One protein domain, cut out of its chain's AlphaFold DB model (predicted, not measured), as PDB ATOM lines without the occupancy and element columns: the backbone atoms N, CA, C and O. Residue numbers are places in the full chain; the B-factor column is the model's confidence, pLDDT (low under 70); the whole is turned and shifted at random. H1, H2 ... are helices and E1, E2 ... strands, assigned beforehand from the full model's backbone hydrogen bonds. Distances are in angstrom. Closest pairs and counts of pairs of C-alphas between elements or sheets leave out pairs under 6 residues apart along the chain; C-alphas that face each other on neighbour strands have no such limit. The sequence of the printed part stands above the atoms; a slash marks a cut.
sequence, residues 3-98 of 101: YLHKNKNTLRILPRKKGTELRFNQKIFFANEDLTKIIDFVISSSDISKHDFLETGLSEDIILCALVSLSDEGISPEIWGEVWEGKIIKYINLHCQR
ATOM      1  N   TYR A   3      38.911 -48.448  -9.714       72.31
ATOM      2  CA  TYR A   3      37.510 -48.569 -10.088       72.31
ATOM      3  C   TYR A   3      36.941 -47.177 -10.337       72.31
ATOM      4  O   TYR A   3      36.931 -46.353  -9.428       72.31
ATOM      5  N   LEU A   4      36.450 -46.941 -11.549       77.06
ATOM      6  CA  LEU A   4      35.676 -45.751 -11.883       77.06
ATOM      7  C   LEU A   4      34.209 -46.161 -12.038       77.06
ATOM      8  O   LEU A   4      33.882 -47.093 -12.781       77.06
ATOM      9  N   HIS A   5      33.331 -45.486 -11.302       70.94
ATOM     10  CA  HIS A   5      31.905 -45.788 -11.241       70.94
ATOM     11  C   HIS A   5      31.088 -44.542 -11.590       70.94
ATOM     12  O   HIS A   5      31.108 -43.561 -10.852       70.94
ATOM     13  N   LYS A   6      30.308 -44.611 -12.673       67.06
ATOM     14  CA  LYS A   6      29.255 -43.635 -12.998       67.06
ATOM     15  C   LYS A   6      28.029 -44.373 -13.531       67.06
ATOM     16  O   LYS A   6      28.167 -45.290 -14.331       67.06
ATOM     17  N   ASN A   7      26.834 -43.984 -13.077       60.03
ATOM     18  CA  ASN A   7      25.538 -44.393 -13.641       60.03
ATOM     19  C   ASN A   7      25.420 -45.885 -14.025       60.03
ATOM     20  O   ASN A   7      25.293 -46.230 -15.195       60.03
ATOM     21  N   LYS A   8      25.452 -46.790 -13.032       67.94
ATOM     22  CA  LYS A   8      25.425 -48.272 -13.172       67.94
ATOM     23  C   LYS A   8      26.593 -48.894 -13.955       67.94
ATOM     24  O   LYS A   8      26.792 -50.103 -13.857       67.94
ATOM     25  N   ASN A   9      27.386 -48.100 -14.664       73.56
ATOM     26  CA  ASN A   9      28.566 -48.545 -15.378       73.56
ATOM     27  C   ASN A   9      29.774 -48.580 -14.438       73.56
ATOM     28  O   ASN A   9      29.955 -47.727 -13.566       73.56
ATOM     29  N   THR A  10      30.605 -49.605 -14.608       81.31
ATOM     30  CA  THR A  10      31.840 -49.772 -13.840       81.31
ATOM     31  C   THR A  10      32.988 -50.027 -14.798       81.31
ATOM     32  O   THR A  10      32.983 -51.037 -15.504       81.31
ATOM     33  N   LEU A  11      33.982 -49.142 -14.781       84.75
ATOM     34  CA  LEU A  11      35.271 -49.371 -15.415       84.75
ATOM     35  C   LEU A  11      36.249 -49.890 -14.358       84.75
ATOM     36  O   LEU A  11      36.526 -49.220 -13.364       84.75
ATOM     37  N   ARG A  12      36.767 -51.102 -14.562       87.62
ATOM     38  CA  ARG A  12      37.818 -51.692 -13.725       87.62
ATOM     39  C   ARG A  12      39.140 -51.622 -14.456       87.62
ATOM     40  O   ARG A  12      39.225 -52.052 -15.604       87.62
ATOM     41  N   ILE A  13      40.165 -51.149 -13.763       87.19
ATOM     42  CA  ILE A  13      41.488 -50.916 -14.333       87.19
ATOM     43  C   ILE A  13      42.480 -51.817 -13.610       87.19
ATOM     44  O   ILE A  13      42.682 -51.735 -12.388       87.19
ATOM     45  N   LEU A  14      43.046 -52.739 -14.380       86.69
ATOM     46  CA  LEU A  14      43.903 -53.823 -13.926       86.69
ATOM     47  C   LEU A  14      45.295 -53.655 -14.549       86.69
ATOM     48  O   LEU A  14      45.505 -54.093 -15.683       86.69
ATOM     49  N   PRO A  15      46.256 -53.059 -13.819       83.56
ATOM     50  CA  PRO A  15      47.641 -53.000 -14.262       83.56
ATOM     51  C   PRO A  15      48.190 -54.411 -14.497       83.56
ATOM     52  O   PRO A  15      47.978 -55.323 -13.689       83.56
ATOM     53  N   ARG A  16      48.899 -54.605 -15.607       81.94
ATOM     54  CA  ARG A  16      49.563 -55.861 -15.973       81.94
ATOM     55  C   ARG A  16      51.068 -55.620 -16.111       81.94
ATOM     56  O   ARG A  16      51.540 -54.493 -16.115       81.94
ATOM     57  N   LYS A  17      51.846 -56.702 -16.262       77.88
ATOM     58  CA  LYS A  17      53.295 -56.597 -16.537       77.88
ATOM     59  C   LYS A  17      53.613 -55.860 -17.847       77.88
ATOM     60  O   LYS A  17      54.724 -55.373 -17.987       77.88
ATOM     61  N   LYS A  18      52.678 -55.839 -18.802       78.38
ATOM     62  CA  LYS A  18      52.791 -55.150 -20.094       78.38
ATOM     63  C   LYS A  18      51.485 -54.403 -20.365       78.38
ATOM     64  O   LYS A  18      50.568 -54.979 -20.945       78.38
ATOM     65  N   GLY A  19      51.396 -53.166 -19.886       86.25
ATOM     66  CA  GLY A  19      50.228 -52.304 -20.063       86.25
ATOM     67  C   GLY A  19      49.089 -52.555 -19.071       86.25
ATOM     68  O   GLY A  19      49.311 -53.042 -17.959       86.25
ATOM     69  N   THR A  20      47.865 -52.222 -19.478       88.50
ATOM     70  CA  THR A  20      46.697 -52.168 -18.589       88.50
ATOM     71  C   THR A  20      45.474 -52.801 -19.225       88.50
ATOM     72  O   THR A  20      45.150 -52.565 -20.382       88.50
ATOM     73  N   GLU A  21      44.764 -53.609 -18.450       90.69
ATOM     74  CA  GLU A  21      43.490 -54.182 -18.854       90.69
ATOM     75  C   GLU A  21      42.340 -53.327 -18.314       90.69
ATOM     76  O   GLU A  21      42.223 -53.105 -17.104       90.69
ATOM     77  N   LEU A  22      41.482 -52.867 -19.219       89.38
ATOM     78  CA  LEU A  22      40.274 -52.110 -18.925       89.38
ATOM     79  C   LEU A  22      39.069 -53.028 -19.082       89.38
ATOM     80  O   LEU A  22      38.818 -53.549 -20.164       89.38
ATOM     81  N   ARG A  23      38.295 -53.217 -18.016       89.50
ATOM     82  CA  ARG A  23      37.024 -53.945 -18.080       89.50
ATOM     83  C   ARG A  23      35.880 -52.968 -17.914       89.50
ATOM     84  O   ARG A  23      35.719 -52.415 -16.828       89.50
ATOM     85  N   PHE A  24      35.088 -52.790 -18.961       86.50
ATOM     86  CA  PHE A  24      33.898 -51.952 -18.940       86.50
ATOM     87  C   PHE A  24      32.667 -52.815 -19.200       86.50
ATOM     88  O   PHE A  24      32.483 -53.339 -20.300       86.50
ATOM     89  N   ASN A  25      31.827 -52.995 -18.180       83.25
ATOM     90  CA  ASN A  25      30.706 -53.937 -18.223       83.25
ATOM     91  C   ASN A  25      31.171 -55.354 -18.641       83.25
ATOM     92  O   ASN A  25      31.938 -55.979 -17.910       83.25
ATOM     93  N   GLN A  26      30.724 -55.866 -19.796       82.56
ATOM     94  CA  GLN A  26      31.132 -57.174 -20.337       82.56
ATOM     95  C   GLN A  26      32.303 -57.093 -21.337       82.56
ATOM     96  O   GLN A  26      32.775 -58.129 -21.802       82.56
ATOM     97  N   LYS A  27      32.778 -55.888 -21.676       84.56
ATOM     98  CA  LYS A  27      33.874 -55.674 -22.629       84.56
ATOM     99  C   LYS A  27      35.223 -55.596 -21.913       84.56
ATOM    100  O   LYS A  27      35.319 -55.072 -20.801       84.56
ATOM    101  N   ILE A  28      36.264 -56.105 -22.572       87.31
ATOM    102  CA  ILE A  28      37.653 -56.066 -22.101       87.31
ATOM    103  C   ILE A  28      38.509 -55.405 -23.182       87.31
ATOM    104  O   ILE A  28      38.493 -55.852 -24.326       87.31
ATOM    105  N   PHE A  29      39.275 -54.384 -22.805       87.19
ATOM    106  CA  PHE A  29      40.236 -53.692 -23.659       87.19
ATOM    107  C   PHE A  29      41.638 -53.830 -23.072       87.19
ATOM    108  O   PHE A  29      41.814 -53.819 -21.851       87.19
ATOM    109  N   PHE A  30      42.641 -53.938 -23.937       87.00
ATOM    110  CA  PHE A  30      44.041 -53.999 -23.531       87.00
ATOM    111  C   PHE A  30      44.769 -52.755 -24.025       87.00
ATOM    112  O   PHE A  30      44.958 -52.562 -25.222       87.00
ATOM    113  N   ALA A  31      45.180 -51.922 -23.080       87.50
ATOM    114  CA  ALA A  31      46.026 -50.773 -23.319       87.50
ATOM    115  C   ALA A  31      47.493 -51.200 -23.357       87.50
ATOM    116  O   ALA A  31      47.969 -51.920 -22.475       87.50
ATOM    117  N   ASN A  32      48.219 -50.717 -24.364       88.56
ATOM    118  CA  ASN A  32      49.677 -50.791 -24.398       88.56
ATOM    119  C   ASN A  32      50.294 -49.832 -23.355       88.56
ATOM    120  O   ASN A  32      49.582 -49.196 -22.577       88.56
ATOM    121  N   GLU A  33      51.623 -49.750 -23.298       85.62
ATOM    122  CA  GLU A  33      52.324 -48.921 -22.304       85.62
ATOM    123  C   GLU A  33      52.001 -47.427 -22.438       85.62
ATOM    124  O   GLU A  33      51.806 -46.756 -21.427       85.62
ATOM    125  N   ASP A  34      51.874 -46.912 -23.661       85.50
ATOM    126  CA  ASP A  34      51.575 -45.495 -23.887       85.50
ATOM    127  C   ASP A  34      50.136 -45.151 -23.505       85.50
ATOM    128  O   ASP A  34      49.896 -44.201 -22.759       85.50
ATOM    129  N   LEU A  35      49.174 -45.978 -23.923       87.31
ATOM    130  CA  LEU A  35      47.777 -45.809 -23.534       87.31
ATOM    131  C   LEU A  35      47.594 -45.999 -22.021       87.31
ATOM    132  O   LEU A  35      46.780 -45.312 -21.413       87.31
ATOM    133  N   THR A  36      48.396 -46.864 -21.394       88.19
ATOM    134  CA  THR A  36      48.430 -47.005 -19.929       88.19
ATOM    135  C   THR A  36      48.836 -45.702 -19.249       88.19
ATOM    136  O   THR A  36      48.132 -45.266 -18.346       88.19
ATOM    137  N   LYS A  37      49.906 -45.040 -19.713       87.00
ATOM    138  CA  LYS A  37      50.335 -43.743 -19.158       87.00
ATOM    139  C   LYS A  37      49.249 -42.677 -19.290       87.00
ATOM    140  O   LYS A  37      49.025 -41.921 -18.348       87.00
ATOM    141  N   ILE A  38      48.563 -42.636 -20.436       89.06
ATOM    142  CA  ILE A  38      47.435 -41.721 -20.659       89.06
ATOM    143  C   ILE A  38      46.326 -41.990 -19.637       89.06
ATOM    144  O   ILE A  38      45.847 -41.065 -18.990       89.06
ATOM    145  N   ILE A  39      45.933 -43.253 -19.467       87.75
ATOM    146  CA  ILE A  39      44.864 -43.647 -18.542       87.75
ATOM    147  C   ILE A  39      45.237 -43.315 -17.095       87.75
ATOM    148  O   ILE A  39      44.423 -42.731 -16.383       87.75
ATOM    149  N   ASP A  40      46.462 -43.625 -16.672       85.31
ATOM    150  CA  ASP A  40      46.947 -43.310 -15.327       85.31
ATOM    151  C   ASP A  40      46.935 -41.795 -15.062       85.31
ATOM    152  O   ASP A  40      46.521 -41.361 -13.986       85.31
ATOM    153  N   PHE A  41      47.313 -40.981 -16.055       85.75
ATOM    154  CA  PHE A  41      47.231 -39.519 -15.977       85.75
ATOM    155  C   PHE A  41      45.784 -39.008 -15.895       85.75
ATOM    156  O   PHE A  41      45.467 -38.113 -15.111       85.75
ATOM    157  N   VAL A  42      44.879 -39.573 -16.691       87.00
ATOM    158  CA  VAL A  42      43.460 -39.185 -16.692       87.00
ATOM    159  C   VAL A  42      42.814 -39.500 -15.341       87.00
ATOM    160  O   VAL A  42      42.099 -38.663 -14.796       87.00
ATOM    161  N   ILE A  43      43.119 -40.662 -14.755       82.44
ATOM    162  CA  ILE A  43      42.627 -41.037 -13.423       82.44
ATOM    163  C   ILE A  43      43.197 -40.098 -12.358       82.44
ATOM    164  O   ILE A  43      42.435 -39.562 -11.556       82.44
ATOM    165  N   SER A  44      44.510 -39.856 -12.345       78.44
ATOM    166  CA  SER A  44      45.135 -39.019 -11.312       78.44
ATOM    167  C   SER A  44      44.708 -37.550 -11.391       78.44
ATOM    168  O   SER A  44      44.571 -36.890 -10.362       78.44
ATOM    169  N   SER A  45      44.434 -37.044 -12.597       72.25
ATOM    170  CA  SER A  45      43.928 -35.684 -12.816       72.25
ATOM    171  C   SER A  45      42.440 -35.513 -12.490       72.25
ATOM    172  O   SER A  45      41.994 -34.383 -12.303       72.25
ATOM    173  N   SER A  46      41.671 -36.603 -12.393       63.88
ATOM    174  CA  SER A  46      40.247 -36.545 -12.036       63.88
ATOM    175  C   SER A  46      40.001 -36.203 -10.558       63.88
ATOM    176  O   SER A  46      38.963 -35.628 -10.239       63.88
ATOM    177  N   ASP A  47      40.978 -36.469  -9.680       56.66
ATOM    178  CA  ASP A  47      40.901 -36.215  -8.232       56.66
ATOM    179  C   ASP A  47      41.530 -34.879  -7.793       56.66
ATOM    180  O   ASP A  47      41.321 -34.436  -6.662       56.66
ATOM    181  N   ILE A  48      42.311 -34.210  -8.650       47.50
ATOM    182  CA  ILE A  48      43.107 -33.043  -8.242       47.50
ATOM    183  C   ILE A  48      42.895 -31.884  -9.210       47.50
ATOM    184  O   ILE A  48      43.284 -31.926 -10.378       47.50
ATOM    185  N   SER A  49      42.322 -30.788  -8.700       48.00
ATOM    186  CA  SER A  49      42.331 -29.514  -9.412       48.00
ATOM    187  C   SER A  49      43.786 -29.077  -9.600       48.00
ATOM    188  O   SER A  49      44.429 -28.664  -8.638       48.00
ATOM    189  N   LYS A  50      44.261 -29.128 -10.847       50.97
ATOM    190  CA  LYS A  50      45.612 -28.759 -11.298       50.97
ATOM    191  C   LYS A  50      46.699 -29.765 -10.902       50.97
ATOM    192  O   LYS A  50      47.218 -29.731  -9.795       50.97
ATOM    193  N   HIS A  51      47.140 -30.548 -11.880       50.19
ATOM    194  CA  HIS A  51      48.533 -30.969 -11.957       50.19
ATOM    195  C   HIS A  51      49.055 -30.777 -13.379       50.19
ATOM    196  O   HIS A  51      48.319 -30.924 -14.356       50.19
ATOM    197  N   ASP A  52      50.312 -30.348 -13.450       51.50
ATOM    198  CA  ASP A  52      51.008 -29.886 -14.640       51.50
ATOM    199  C   ASP A  52      51.033 -30.940 -15.751       51.50
ATOM    200  O   ASP A  52      51.739 -31.944 -15.680       51.50
ATOM    201  N   PHE A  53      50.322 -30.650 -16.845       53.38
ATOM    202  CA  PHE A  53      50.427 -31.371 -18.121       53.38
ATOM    203  C   PHE A  53      51.886 -31.524 -18.599       53.38
ATOM    204  O   PHE A  53      52.206 -32.455 -19.339       53.38
ATOM    205  N   LEU A  54      52.773 -30.627 -18.153       49.78
ATOM    206  CA  LEU A  54      54.160 -30.502 -18.594       49.78
ATOM    207  C   LEU A  54      55.061 -31.692 -18.229       49.78
ATOM    208  O   LEU A  54      56.022 -31.931 -18.954       49.78
ATOM    209  N   GLU A  55      54.768 -32.468 -17.179       55.22
ATOM    210  CA  GLU A  55      55.658 -33.575 -16.774       55.22
ATOM    211  C   GLU A  55      55.449 -34.872 -17.571       55.22
ATOM    212  O   GLU A  55      56.327 -35.732 -17.598       55.22
ATOM    213  N   THR A  56      54.318 -35.021 -18.265       60.66
ATOM    214  CA  THR A  56      54.005 -36.271 -18.982       60.66
ATOM    215  C   THR A  56      54.580 -36.341 -20.396       60.66
ATOM    216  O   THR A  56      54.652 -37.425 -20.973       60.66
ATOM    217  N   GLY A  57      54.962 -35.199 -20.980       66.88
ATOM    218  CA  GLY A  57      55.348 -35.102 -22.393       66.88
ATOM    219  C   GLY A  57      54.212 -35.413 -23.383       66.88
ATOM    220  O   GLY A  57      54.464 -35.499 -24.583       66.88
ATOM    221  N   LEU A  58      52.976 -35.588 -22.904       73.38
ATOM    222  CA  LEU A  58      51.798 -35.887 -23.716       73.38
ATOM    223  C   LEU A  58      51.002 -34.604 -23.967       73.38
ATOM    224  O   LEU A  58      50.690 -33.861 -23.036       73.38
ATOM    225  N   SER A  59      50.651 -34.341 -25.227       83.38
ATOM    226  CA  SER A  59      49.754 -33.233 -25.554       83.38
ATOM    227  C   SER A  59      48.306 -33.590 -25.216       83.38
ATOM    228  O   SER A  59      47.893 -34.749 -25.317       83.38
ATOM    229  N   GLU A  60      47.511 -32.581 -24.852       85.62
ATOM    230  CA  GLU A  60      46.079 -32.762 -24.589       85.62
ATOM    231  C   GLU A  60      45.356 -33.400 -25.787       85.62
ATOM    232  O   GLU A  60      44.527 -34.282 -25.589       85.62
ATOM    233  N   ASP A  61      45.730 -33.046 -27.020       86.31
ATOM    234  CA  ASP A  61      45.138 -33.619 -28.235       86.31
ATOM    235  C   ASP A  61      45.353 -35.135 -28.351       86.31
ATOM    236  O   ASP A  61      44.439 -35.853 -28.755       86.31
ATOM    237  N   ILE A  62      46.534 -35.644 -27.973       87.69
ATOM    238  CA  ILE A  62      46.816 -37.090 -27.982       87.69
ATOM    239  C   ILE A  62      45.943 -37.798 -26.944       87.69
ATOM    240  O   ILE A  62      45.379 -38.856 -27.227       87.69
ATOM    241  N   ILE A  63      45.802 -37.202 -25.758       89.00
ATOM    242  CA  ILE A  63      44.962 -37.745 -24.686       89.00
ATOM    243  C   ILE A  63      43.500 -37.780 -25.137       89.00
ATOM    244  O   ILE A  63      42.849 -38.816 -25.026       89.00
ATOM    245  N   LEU A  64      42.991 -36.678 -25.694       90.31
ATOM    246  CA  LEU A  64      41.617 -36.600 -26.183       90.31
ATOM    247  C   LEU A  64      41.360 -37.596 -27.309       90.31
ATOM    248  O   LEU A  64      40.366 -38.311 -27.253       90.31
ATOM    249  N   CYS A  65      42.274 -37.713 -28.271       89.62
ATOM    250  CA  CYS A  65      42.165 -38.694 -29.347       89.62
ATOM    251  C   CYS A  65      42.080 -40.133 -28.801       89.62
ATOM    252  O   CYS A  65      41.221 -40.917 -29.217       89.62
ATOM    253  N   ALA A  66      42.903 -40.469 -27.803       90.69
ATOM    254  CA  ALA A  66      42.870 -41.775 -27.148       90.69
ATOM    255  C   ALA A  66      41.549 -42.029 -26.398       90.69
ATOM    256  O   ALA A  66      40.962 -43.105 -26.527       90.69
ATOM    257  N   LEU A  67      41.054 -41.049 -25.638       91.06
ATOM    258  CA  LEU A  67      39.798 -41.175 -24.889       91.06
ATOM    259  C   LEU A  67      38.570 -41.244 -25.805       91.06
ATOM    260  O   LEU A  67      37.636 -41.992 -25.515       91.06
ATOM    261  N   VAL A  68      38.573 -40.507 -26.917       91.56
ATOM    262  CA  VAL A  68      37.534 -40.589 -27.955       91.56
ATOM    263  C   VAL A  68      37.534 -41.974 -28.588       91.56
ATOM    264  O   VAL A  68      36.486 -42.605 -28.624       91.56
ATOM    265  N   SER A  69      38.704 -42.505 -28.953       89.44
ATOM    266  CA  SER A  69      38.815 -43.864 -29.504       89.44
ATOM    267  C   SER A  69      38.262 -44.919 -28.535       89.44
ATOM    268  O   SER A  69      37.525 -45.816 -28.928       89.44
ATOM    269  N   LEU A  70      38.554 -44.792 -27.234       89.00
ATOM    270  CA  LEU A  70      37.967 -45.658 -26.202       89.00
ATOM    271  C   LEU A  70      36.447 -45.474 -26.065       89.00
ATOM    272  O   LEU A  70      35.739 -46.420 -25.707       89.00
ATOM    273  N   SER A  71      35.947 -44.271 -26.346       88.56
ATOM    274  CA  SER A  71      34.516 -43.967 -26.331       88.56
ATOM    275  C   SER A  71      33.780 -44.583 -27.514       88.56
ATOM    276  O   SER A  71      32.715 -45.168 -27.313       88.56
ATOM    277  N   ASP A  72      34.381 -44.560 -28.704       86.06
ATOM    278  CA  ASP A  72      33.860 -45.227 -29.904       86.06
ATOM    279  C   ASP A  72      33.785 -46.750 -29.714       86.06
ATOM    280  O   ASP A  72      32.823 -47.406 -30.117       86.06
ATOM    281  N   GLU A  73      34.744 -47.313 -28.981       85.06
ATOM    282  CA  GLU A  73      34.758 -48.720 -28.568       85.06
ATOM    283  C   GLU A  73      33.719 -49.055 -27.466       85.06
ATOM    284  O   GLU A  73      33.442 -50.225 -27.145       85.06
ATOM    285  N   GLY A  74      33.064 -48.029 -26.920       83.88
ATOM    286  CA  GLY A  74      31.901 -48.124 -26.043       83.88
ATOM    287  C   GLY A  74      32.160 -47.825 -24.567       83.88
ATOM    288  O   GLY A  74      31.299 -48.152 -23.750       83.88
ATOM    289  N   ILE A  75      33.307 -47.243 -24.198       87.69
ATOM    290  CA  ILE A  75      33.518 -46.707 -22.844       87.69
ATOM    291  C   ILE A  75      32.870 -45.323 -22.756       87.69
ATOM    292  O   ILE A  75      33.330 -44.377 -23.376       87.69
ATOM    293  N   SER A  76      31.809 -45.177 -21.963       88.06
ATOM    294  CA  SER A  76      31.096 -43.893 -21.854       88.06
ATOM    295  C   SER A  76      32.036 -42.745 -21.420       88.06
ATOM    296  O   SER A  76      32.723 -42.911 -20.407       88.06
ATOM    297  N   PRO A  77      32.052 -41.578 -22.107       88.38
ATOM    298  CA  PRO A  77      32.910 -40.438 -21.756       88.38
ATOM    299  C   PRO A  77      32.765 -39.970 -20.305       88.38
ATOM    300  O   PRO A  77      33.729 -39.511 -19.695       88.38
ATOM    301  N   GLU A  78      31.569 -40.135 -19.737       87.75
ATOM    302  CA  GLU A  78      31.232 -39.753 -18.364       87.75
ATOM    303  C   GLU A  78      32.127 -40.439 -17.310       87.75
ATOM    304  O   GLU A  78      32.330 -39.905 -16.218       87.75
ATOM    305  N   ILE A  79      32.673 -41.619 -17.631       87.19
ATOM    306  CA  ILE A  79      33.510 -42.427 -16.731       87.19
ATOM    307  C   ILE A  79      34.832 -41.742 -16.401       87.19
ATOM    308  O   ILE A  79      35.374 -41.967 -15.321       87.19
ATOM    309  N   TRP A  80      35.336 -40.896 -17.298       86.69
ATOM    310  CA  TRP A  80      36.617 -40.210 -17.133       86.69
ATOM    311  C   TRP A  80      36.525 -38.949 -16.256       86.69
ATOM    312  O   TRP A  80      37.529 -38.275 -16.039       86.69
ATOM    313  N   GLY A  81      35.335 -38.635 -15.731       84.38
ATOM    314  CA  GLY A  81      35.080 -37.450 -14.911       84.38
ATOM    315  C   GLY A  81      34.694 -36.222 -15.738       84.38
ATOM    316  O   GLY A  81      34.977 -36.140 -16.930       84.38
ATOM    317  N   GLU A  82      34.038 -35.248 -15.099       84.56
ATOM    318  CA  GLU A  82      33.387 -34.108 -15.776       84.56
ATOM    319  C   GLU A  82      34.353 -33.259 -16.619       84.56
ATOM    320  O   GLU A  82      33.992 -32.782 -17.696       84.56
ATOM    321  N   VAL A  83      35.600 -33.106 -16.155       84.88
ATOM    322  CA  VAL A  83      36.648 -32.359 -16.870       84.88
ATOM    323  C   VAL A  83      36.936 -32.993 -18.230       84.88
ATOM    324  O   VAL A  83      36.971 -32.295 -19.243       84.88
ATOM    325  N   TRP A  84      37.138 -34.310 -18.262       88.69
ATOM    326  CA  TRP A  84      37.445 -35.035 -19.490       88.69
ATOM    327  C   TRP A  84      36.195 -35.258 -20.334       88.69
ATOM    328  O   TRP A  84      36.261 -35.076 -21.543       88.69
ATOM    329  N   GLU A  85      35.052 -35.541 -19.714       89.12
ATOM    330  CA  GLU A  85      33.753 -35.671 -20.379       89.12
ATOM    331  C   GLU A  85      33.441 -34.440 -21.242       89.12
ATOM    332  O   GLU A  85      33.216 -34.563 -22.448       89.12
ATOM    333  N   GLY A  86      33.517 -33.236 -20.661       88.75
ATOM    334  CA  GLY A  86      33.264 -31.995 -21.393       88.75
ATOM    335  C   GLY A  86      34.246 -31.770 -22.547       88.75
ATOM    336  O   GLY A  86      33.846 -31.320 -23.626       88.75
ATOM    337  N   LYS A  87      35.524 -32.122 -22.357       90.75
ATOM    338  CA  LYS A  87      36.546 -32.005 -23.407       90.75
ATOM    339  C   LYS A  87      36.348 -33.025 -24.531       90.75
ATOM    340  O   LYS A  87      36.437 -32.637 -25.692       90.75
ATOM    341  N   ILE A  88      36.029 -34.280 -24.210       90.81
ATOM    342  CA  ILE A  88      35.739 -35.351 -25.178       90.81
ATOM    343  C   ILE A  88      34.544 -34.953 -26.046       90.81
ATOM    344  O   ILE A  88      34.649 -34.957 -27.269       90.81
ATOM    345  N   ILE A  89      33.434 -34.527 -25.432       89.44
ATOM    346  CA  ILE A  89      32.227 -34.106 -26.161       89.44
ATOM    347  C   ILE A  89      32.540 -32.930 -27.096       89.44
ATOM    348  O   ILE A  89      32.136 -32.928 -28.260       89.44
ATOM    349  N   LYS A  90      33.293 -31.930 -26.616       89.44
ATOM    350  CA  LYS A  90      33.709 -30.788 -27.439       89.44
ATOM    351  C   LYS A  90      34.602 -31.223 -28.605       89.44
ATOM    352  O   LYS A  90      34.400 -30.747 -29.719       89.44
ATOM    353  N   TYR A  91      35.557 -32.116 -28.354       88.88
ATOM    354  CA  TYR A  91      36.469 -32.638 -29.369       88.88
ATOM    355  C   TYR A  91      35.710 -33.398 -30.463       88.88
ATOM    356  O   TYR A  91      35.880 -33.091 -31.643       88.88
ATOM    357  N   ILE A  92      34.801 -34.302 -30.081       85.88
ATOM    358  CA  ILE A  92      33.934 -35.035 -31.016       85.88
ATOM    359  C   ILE A  92      33.131 -34.054 -31.870       85.88
ATOM    360  O   ILE A  92      33.134 -34.167 -33.090       85.88
ATOM    361  N   ASN A  93      32.492 -33.051 -31.264       84.75
ATOM    362  CA  ASN A  93      31.692 -32.081 -32.013       84.75
ATOM    363  C   ASN A  93      32.523 -31.276 -33.025       84.75
ATOM    364  O   ASN A  93      32.056 -31.035 -34.134       84.75
ATOM    365  N   LEU A  94      33.748 -30.881 -32.671       83.94
ATOM    366  CA  LEU A  94      34.627 -30.115 -33.561       83.94
ATOM    367  C   LEU A  94      35.184 -30.953 -34.718       83.94
ATOM    368  O   LEU A  94      35.336 -30.440 -35.825       83.94
ATOM    369  N   HIS A  95      35.502 -32.224 -34.472       72.00
ATOM    370  CA  HIS A  95      36.127 -33.089 -35.471       72.00
ATOM    371  C   HIS A  95      35.108 -33.859 -36.322       72.00
ATOM    372  O   HIS A  95      35.306 -33.985 -37.524       72.00
ATOM    373  N   CYS A  96      33.971 -34.271 -35.760       61.31
ATOM    374  CA  CYS A  96      32.901 -34.962 -36.491       61.31
ATOM    375  C   CYS A  96      32.119 -34.018 -37.430       61.31
ATOM    376  O   CYS A  96      31.514 -34.460 -38.405       61.31
ATOM    377  N   GLN A  97      32.154 -32.699 -37.189       56.00
ATOM    378  CA  GLN A  97      31.616 -31.709 -38.132       56.00
ATOM    379  C   GLN A  97      32.457 -31.572 -39.411       56.00
ATOM    380  O   GLN A  97      31.903 -31.222 -40.447       56.00
ATOM    381  N   ARG A  98      33.758 -31.896 -39.374       51.81
ATOM    382  CA  ARG A  98      34.660 -31.766 -40.533       51.81
ATOM    383  C   ARG A  98      34.522 -32.880 -41.571       51.81
ATOM    384  O   ARG A  98      35.010 -32.714 -42.677       51.81
TER     385      ARG A  98
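Overview. This is residues 3 to 98 of the 101 residues of an uncharacterized protein of Xenorhabdus koppenhoeferi (UniProt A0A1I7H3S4). A twisted sheet of four strands makes a wall, with H1 slanting across one face and the other face bare of named helices. Behind H1, away from the sheet, H2 crosses it and H4 crosses H2 in turn, while the short H3 sits where H1, H2, H4 and the sheet come together; the last turns of H4, residues 93 to 98, stick out. The printed part has 96 residues, with E1 to E4 followed by H1 to H4. The sheet's order is E1 - E2 - E3 - E4, all antiparallel, and the class is mixed, helices and strands. The whole is compact, with a radius of gyration of the C-alphas of 13.0 A and spans of 34 by 30 by 24 A.

Along the chain. Find C-alpha 3 at (37.510, -48.569, -10.088), where E1, residues 3 to 6, begins. E2, residues 9 to 15, is the longest strand at 19.6 A; E3 is residues 20 to 24 and E4 residues 27 to 31. H1, residues 33 to 46, starts from C-alpha 33 at (52.324, -48.921, -22.304) and is 20.1 A long. H2, residues 60 to 72, is 18.2 A long, and H3 is residues 77 to 80. H4, residues 82 to 98, runs 24.9 A to C-alpha 98 at (34.660, -31.766, -40.533).

Arrangement. Start at the sheet, a meander, each strand the antiparallel neighbour of the one before, in three hairpins. Look for N 4 and O 11 at 2.9 A between E1 and E2, N 12 and O 23 at 2.8 A between E2 and E3, and N 22 and O 29 at 2.8 A between E3 and E4. H1 is on one face, giving two layers, a sheet and a helix over it, at a height over the sheet of 9.9 A. Its closest C-alphas to E3 are those of Thr 20 and Thr 36, 5.6 A apart. On the local plane it stands at 58 degrees to E1, slantwise to the strands, but only just. H3 only grazes the sheet, with residues 78 to 80. H1 and H2 only just touch, with 3 pairs of C-alphas within 8 A, the closest Ile 38 and Ile 63 at 6.2 A, about perpendicular at 83 degrees. H2 touches H4, the closest C-alphas being those of Leu 64 and Ile 88 at 6.1 A, about perpendicular at 84 degrees. H3 touches H4, with the C-alphas of Pro 77 and Glu 85 closest at 5.0 A. H2 and H4 are apart from the four strands. In H1 and H2 every O i to N i+4 pair is within hydrogen-bond range; in H4 12 of 13 are, and H3 is too short for such a pair.

Size, cuts and confidence. The C-alphas farthest apart are those of Lys 17 and Gln 97, at 39.4 A. The printed part has no cut. The one long link is H1 to H2, residues 47 to 59. Look for pLDDT under 70 at residues 6 to 8, 46 to 57 and 96 to 98; the mean of the printed part is 80.1.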